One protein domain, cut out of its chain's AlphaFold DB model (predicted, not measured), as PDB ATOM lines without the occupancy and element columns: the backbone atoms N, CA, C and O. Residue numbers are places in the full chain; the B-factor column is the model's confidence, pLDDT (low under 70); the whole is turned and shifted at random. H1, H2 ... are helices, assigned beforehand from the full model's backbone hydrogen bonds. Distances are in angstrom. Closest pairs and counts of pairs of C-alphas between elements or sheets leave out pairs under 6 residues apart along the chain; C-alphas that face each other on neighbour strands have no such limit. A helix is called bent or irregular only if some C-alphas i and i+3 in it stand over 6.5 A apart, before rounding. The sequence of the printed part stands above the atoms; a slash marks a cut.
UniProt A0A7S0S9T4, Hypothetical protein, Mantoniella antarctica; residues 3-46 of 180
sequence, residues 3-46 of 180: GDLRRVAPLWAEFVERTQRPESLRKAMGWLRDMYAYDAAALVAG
ATOM      1  N   GLY A   3     148.238  42.632  41.483       88.56
ATOM      2  CA  GLY A   3     148.130  41.414  40.673       88.56
ATOM      3  C   GLY A   3     147.537  41.668  39.287       88.56
ATOM      4  O   GLY A   3     148.071  41.178  38.294       88.56
ATOM      5  N   ASP A   4     146.498  42.498  39.217       91.44
ATOM      6  CA  ASP A   4     145.819  42.819  37.956       91.44
ATOM      7  C   ASP A   4     146.729  43.631  37.031       91.44
ATOM      8  O   ASP A   4     146.889  43.293  35.859       91.44
ATOM      9  N   LEU A   5     147.426  44.641  37.565       91.50
ATOM     10  CA  LEU A   5     148.339  45.456  36.763       91.50
ATOM     11  C   LEU A   5     149.503  44.634  36.189       91.50
ATOM     12  O   LEU A   5     149.893  44.864  35.050       91.50
ATOM     13  N   ARG A   6     150.025  43.639  36.919       95.12
ATOM     14  CA  ARG A   6     151.074  42.740  36.395       95.12
ATOM     15  C   ARG A   6     150.613  41.917  35.190       95.12
ATOM     16  O   ARG A   6     151.443  41.582  34.353       95.12
ATOM     17  N   ARG A   7     149.318  41.600  35.099       95.88
ATOM     18  CA  ARG A   7     148.719  40.917  33.939       95.88
ATOM     19  C   ARG A   7     148.458  41.880  32.784       95.88
ATOM     20  O   ARG A   7     148.727  41.538  31.639       95.88
ATOM     21  N   VAL A   8     147.958  43.077  33.086       96.69
ATOM     22  CA  VAL A   8     147.569  44.077  32.078       96.69
ATOM     23  C   VAL A   8     148.782  44.763  31.451       96.69
ATOM     24  O   VAL A   8     148.817  44.926  30.238       96.69
ATOM     25  N   ALA A   9     149.796  45.132  32.236       96.44
ATOM     26  CA  ALA A   9     150.952  45.904  31.773       96.44
ATOM     27  C   ALA A   9     151.684  45.323  30.540       96.44
ATOM     28  O   ALA A   9     151.925  46.090  29.607       96.44
ATOM     29  N   PRO A  10     152.022  44.016  30.465       97.00
ATOM     30  CA  PRO A  10     152.681  43.473  29.275       97.00
ATOM     31  C   PRO A  10     151.783  43.514  28.027       97.00
ATOM     32  O   PRO A  10     152.258  43.874  26.951       97.00
ATOM     33  N   LEU A  11     150.486  43.214  28.170       97.69
ATOM     34  CA  LEU A  11     149.513  43.287  27.071       97.69
ATOM     35  C   LEU A  11     149.305  44.730  26.604       97.69
ATOM     36  O   LEU A  11     149.220  44.997  25.409       97.69
ATOM     37  N   TRP A  12     149.259  45.671  27.546       97.19
ATOM     38  CA  TRP A  12     149.129  47.091  27.255       97.19
ATOM     39  C   TRP A  12     150.321  47.588  26.434       97.19
ATOM     40  O   TRP A  12     150.116  48.158  25.363       97.19
ATOM     41  N   ALA A  13     151.553  47.287  26.855       95.38
ATOM     42  CA  ALA A  13     152.758  47.630  26.100       95.38
ATOM     43  C   ALA A  13     152.740  47.043  24.675       95.38
ATOM     44  O   ALA A  13     153.077  47.730  23.708       95.38
ATOM     45  N   GLU A  14     152.287  45.795  24.525       95.75
ATOM     46  CA  GLU A  14     152.141  45.160  23.217       95.75
ATOM     47  C   GLU A  14     151.102  45.874  22.332       95.75
ATOM     48  O   GLU A  14     151.363  46.144  21.155       95.75
ATOM     49  N   PHE A  15     149.931  46.216  22.876       94.75
ATOM     50  CA  PHE A  15     148.894  46.931  22.131       94.75
ATOM     51  C   PHE A  15     149.307  48.357  21.759       94.75
ATOM     52  O   PHE A  15     149.011  48.807  20.647       94.75
ATOM     53  N   VAL A  16     150.043  49.053  22.628       93.44
ATOM     54  CA  VAL A  16     150.630  50.362  22.305       93.44
ATOM     55  C   VAL A  16     151.563  50.239  21.107       93.44
ATOM     56  O   VAL A  16     151.443  51.010  20.158       93.44
ATOM     57  N   GLU A  17     152.439  49.238  21.091       91.31
ATOM     58  CA  GLU A  17     153.383  49.050  19.989       91.31
ATOM     59  C   GLU A  17     152.670  48.725  18.667       91.31
ATOM     60  O   GLU A  17     152.970  49.304  17.616       91.31
ATOM     61  N   ARG A  18     151.660  47.845  18.715       90.75
ATOM     62  CA  ARG A  18     150.832  47.485  17.549       90.75
ATOM     63  C   ARG A  18     150.113  48.690  16.951       90.75
ATOM     64  O   ARG A  18     149.942  48.763  15.736       90.75
ATOM     65  N   THR A  19     149.700  49.632  17.790       87.88
ATOM     66  CA  THR A  19     148.968  50.826  17.364       87.88
ATOM     67  C   THR A  19     149.895  51.996  17.004       87.88
ATOM     68  O   THR A  19     149.491  52.892  16.262       87.88
ATOM     69  N   GLN A  20     151.142  51.996  17.488       87.00
ATOM     70  CA  GLN A  20     152.142  53.037  17.236       87.00
ATOM     71  C   GLN A  20     152.853  52.875  15.885       87.00
ATOM     72  O   GLN A  20     153.172  53.884  15.251       87.00
ATOM     73  N   ARG A  21     153.122  51.637  15.442       86.62
ATOM     74  CA  ARG A  21     153.923  51.379  14.228       86.62
ATOM     75  C   ARG A  21     153.240  51.803  12.922       86.62
ATOM     76  O   ARG A  21     153.880  52.507  12.141       86.62
ATOM     77  N   PRO A  22     151.989  51.401  12.625       91.69
ATOM     78  CA  PRO A  22     151.370  51.759  11.357       91.69
ATOM     79  C   PRO A  22     150.934  53.222  11.397       91.69
ATOM     80  O   PRO A  22     150.119  53.616  12.231       91.69
ATOM     81  N   GLU A  23     151.442  54.040  10.475       92.44
ATOM     82  CA  GLU A  23     151.138  55.475  10.453       92.44
ATOM     83  C   GLU A  23     149.636  55.756  10.303       92.44
ATOM     84  O   GLU A  23     149.111  56.659  10.957       92.44
ATOM     85  N   SER A  24     148.937  54.963   9.486       93.12
ATOM     86  CA  SER A  24     147.488  55.057   9.295       93.12
ATOM     87  C   SER A  24     146.723  54.852  10.604       93.12
ATOM     88  O   SER A  24     145.834  55.639  10.924       93.12
ATOM     89  N   LEU A  25     147.111  53.849  11.394       87.81
ATOM     90  CA  LEU A  25     146.483  53.530  12.673       87.81
ATOM     91  C   LEU A  25     146.829  54.569  13.744       87.81
ATOM     92  O   LEU A  25     145.939  55.059  14.438       87.81
ATOM     93  N   ARG A  26     148.098  54.987  13.813       90.88
ATOM     94  CA  ARG A  26     148.555  56.057  14.706       90.88
ATOM     95  C   ARG A  26     147.804  57.366  14.448       90.88
ATOM     96  O   ARG A  26     147.425  58.044  15.399       90.88
ATOM     97  N   LYS A  27     147.572  57.721  13.178       90.94
ATOM     98  CA  LYS A  27     146.789  58.905  12.786       90.94
ATOM     99  C   LYS A  27     145.306  58.752  13.120       90.94
ATOM    100  O   LYS A  27     144.726  59.692  13.650       90.94
ATOM    101  N   ALA A  28     144.716  57.589  12.845       91.06
ATOM    102  CA  ALA A  28     143.298  57.334  13.098       91.06
ATOM    103  C   ALA A  28     142.949  57.347  14.596       91.06
ATOM    104  O   ALA A  28     141.935  57.916  14.984       91.06
ATOM    105  N   MET A  29     143.796  56.750  15.441       88.44
ATOM    106  CA  MET A  29     143.569  56.680  16.891       88.44
ATOM    107  C   MET A  29     144.049  57.922  17.648       88.44
ATOM    108  O   MET A  29     143.600  58.187  18.765       88.44
ATOM    109  N   GLY A  30     144.974  58.686  17.063       89.88
ATOM    110  CA  GLY A  30     145.497  59.911  17.652       89.88
ATOM    111  C   GLY A  30     146.088  59.696  19.050       89.88
ATOM    112  O   GLY A  30     146.829  58.741  19.303       89.88
ATOM    113  N   TRP A  31     145.776  60.620  19.958       83.50
ATOM    114  CA  TRP A  31     146.278  60.633  21.336       83.50
ATOM    115  C   TRP A  31     145.516  59.687  22.281       83.50
ATOM    116  O   TRP A  31     146.037  59.359  23.340       83.50
ATOM    117  N   LEU A  32     144.335  59.195  21.887       88.81
ATOM    118  CA  LEU A  32     143.533  58.242  22.674       88.81
ATOM    119  C   LEU A  32     144.031  56.797  22.573       88.81
ATOM    120  O   LEU A  32     143.582  55.921  23.306       88.81
ATOM    121  N   ARG A  33     144.964  56.543  21.656       90.62
ATOM    122  CA  ARG A  33     145.528  55.224  21.368       90.62
ATOM    123  C   ARG A  33     145.982  54.466  22.615       90.62
ATOM    124  O   ARG A  33     145.738  53.272  22.718       90.62
ATOM    125  N   ASP A  34     146.643  55.163  23.533       91.81
ATOM    126  CA  ASP A  34     147.195  54.552  24.740       91.81
ATOM    127  C   ASP A  34     146.089  54.095  25.707       91.81
ATOM    128  O   ASP A  34     146.146  52.994  26.250       91.81
ATOM    129  N   MET A  35     145.016  54.889  25.827       92.06
ATOM    130  CA  MET A  35     143.840  54.534  26.630       92.06
ATOM    131  C   MET A  35     143.130  53.307  26.049       92.06
ATOM    132  O   MET A  35     142.889  52.342  26.765       92.06
ATOM    133  N   TYR A  36     142.898  53.279  24.733       92.44
ATOM    134  CA  TYR A  36     142.289  52.110  24.088       92.44
ATOM    135  C   TYR A  36     143.174  50.858  24.154       92.44
ATOM    136  O   TYR A  36     142.662  49.743  24.236       92.44
ATOM    137  N   ALA A  37     144.501  51.018  24.122       94.50
ATOM    138  CA  ALA A  37     145.434  49.909  24.299       94.50
ATOM    139  C   ALA A  37     145.336  49.313  25.712       94.50
ATOM    140  O   ALA A  37     145.371  48.089  25.856       94.50
ATOM    141  N   TYR A  38     145.165  50.155  26.735       94.75
ATOM    142  CA  TYR A  38     144.889  49.702  28.095       94.75
ATOM    143  C   TYR A  38     143.547  48.966  28.188       94.75
ATOM    144  O   TYR A  38     143.507  47.868  28.738       94.75
ATOM    145  N   ASP A  39     142.474  49.511  27.609       93.69
ATOM    146  CA  ASP A  39     141.145  48.881  27.642       93.69
ATOM    147  C   ASP A  39     141.161  47.490  26.986       93.69
ATOM    148  O   ASP A  39     140.644  46.517  27.539       93.69
ATOM    149  N   ALA A  40     141.827  47.365  25.833       94.75
ATOM    150  CA  ALA A  40     142.021  46.081  25.163       94.75
ATOM    151  C   ALA A  40     142.849  45.106  26.017       94.75
ATOM    152  O   ALA A  40     142.516  43.923  26.107       94.75
ATOM    153  N   ALA A  41     143.906  45.591  26.673       96.62
ATOM    154  CA  ALA A  41     144.725  44.789  27.576       96.62
ATOM    155  C   ALA A  41     143.939  44.294  28.793       96.62
ATOM    156  O   ALA A  41     144.050  43.123  29.147       96.62
ATOM    157  N   ALA A  42     143.132  45.158  29.409       95.75
ATOM    158  CA  ALA A  42     142.254  44.813  30.519       95.75
ATOM    159  C   ALA A  42     141.232  43.745  30.121       95.75
ATOM    160  O   ALA A  42     141.098  42.733  30.816       95.75
ATOM    161  N   LEU A  43     140.589  43.926  28.962       95.31
ATOM    162  CA  LEU A  43     139.622  42.979  28.418       95.31
ATOM    163  C   LEU A  43     140.256  41.607  28.161       95.31
ATOM    164  O   LEU A  43     139.734  40.594  28.616       95.31
ATOM    165  N   VAL A  44     141.401  41.566  27.473       96.94
ATOM    166  CA  VAL A  44     142.116  40.312  27.178       96.94
ATOM    167  C   VAL A  44     142.632  39.653  28.450       96.94
ATOM    168  O   VAL A  44     142.582  38.431  28.578       96.94
ATOM    169  N   ALA A  45     143.105  40.448  29.408       96.38
ATOM    170  CA  ALA A  45     143.515  39.929  30.695       96.38
ATOM    171  C   ALA A  45     142.325  39.367  31.478       96.38
ATOM    172  O   ALA A  45     142.577  38.567  32.367       96.38
ATOM    173  N   GLY A  46     141.075  39.749  31.199       95.50
ATOM    174  CA  GLY A  46     139.917  39.403  32.027       95.50
ATOM    175  C   GLY A  46     139.946  40.125  33.375       95.50
ATOM    176  O   GLY A  46     139.681  39.518  34.412       95.50
TER     177      GLY A  46
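What this domain is: This is residues 3 to 46 of the 180 residues of the protein "Hypothetical protein" of Mantoniella antarctica (UniProt A0A7S0S9T4). A helical hairpin makes a rod: H1 runs along it, and after a tight link H2 folds back at its side. H2 has a kink of 96 degrees near residue 31, and its residues before the kink lie at the turn of the hairpin. The 44 printed residues have two named helices, H1 then H2, and no named strand: all helix. The whole is compact, radius of gyration of the C-alphas 10.5 A, with spans of 33 by 14 by 13 A.

How they stand to each other: H1, residues 3 to 20, and H2, residues 23 to 45, form a hairpin. They touch; their closest C-alphas, those of Trp 12 and Ala 41, are 5.0 A apart. Their lines stand at a shallow tilt of 20 degrees, opposite ways. O i to N i+4 pairs are within hydrogen-bond range in 12 of 14 for H1 and 14 of 19 for H2.

Where its parts are: H1 measures 26.5 A from C-alpha 3 at (148.130, 41.414, 40.673) to C-alpha 20. It is only just irregular, C-alphas 7 and 10 being 6.6 A apart, with a kink of 26 degrees near residue 10. H2 measures 26.6 A, ending at C-alpha 45 at (143.515, 39.929, 30.695). It is irregular, C-alphas 28 and 31 being 9.4 A apart.

The domain as a whole: The two C-alphas farthest apart, those of Gly 3 and Ser 24, are 34.2 A apart. The printed part has no cut, and no printed residue is under 70 in pLDDT.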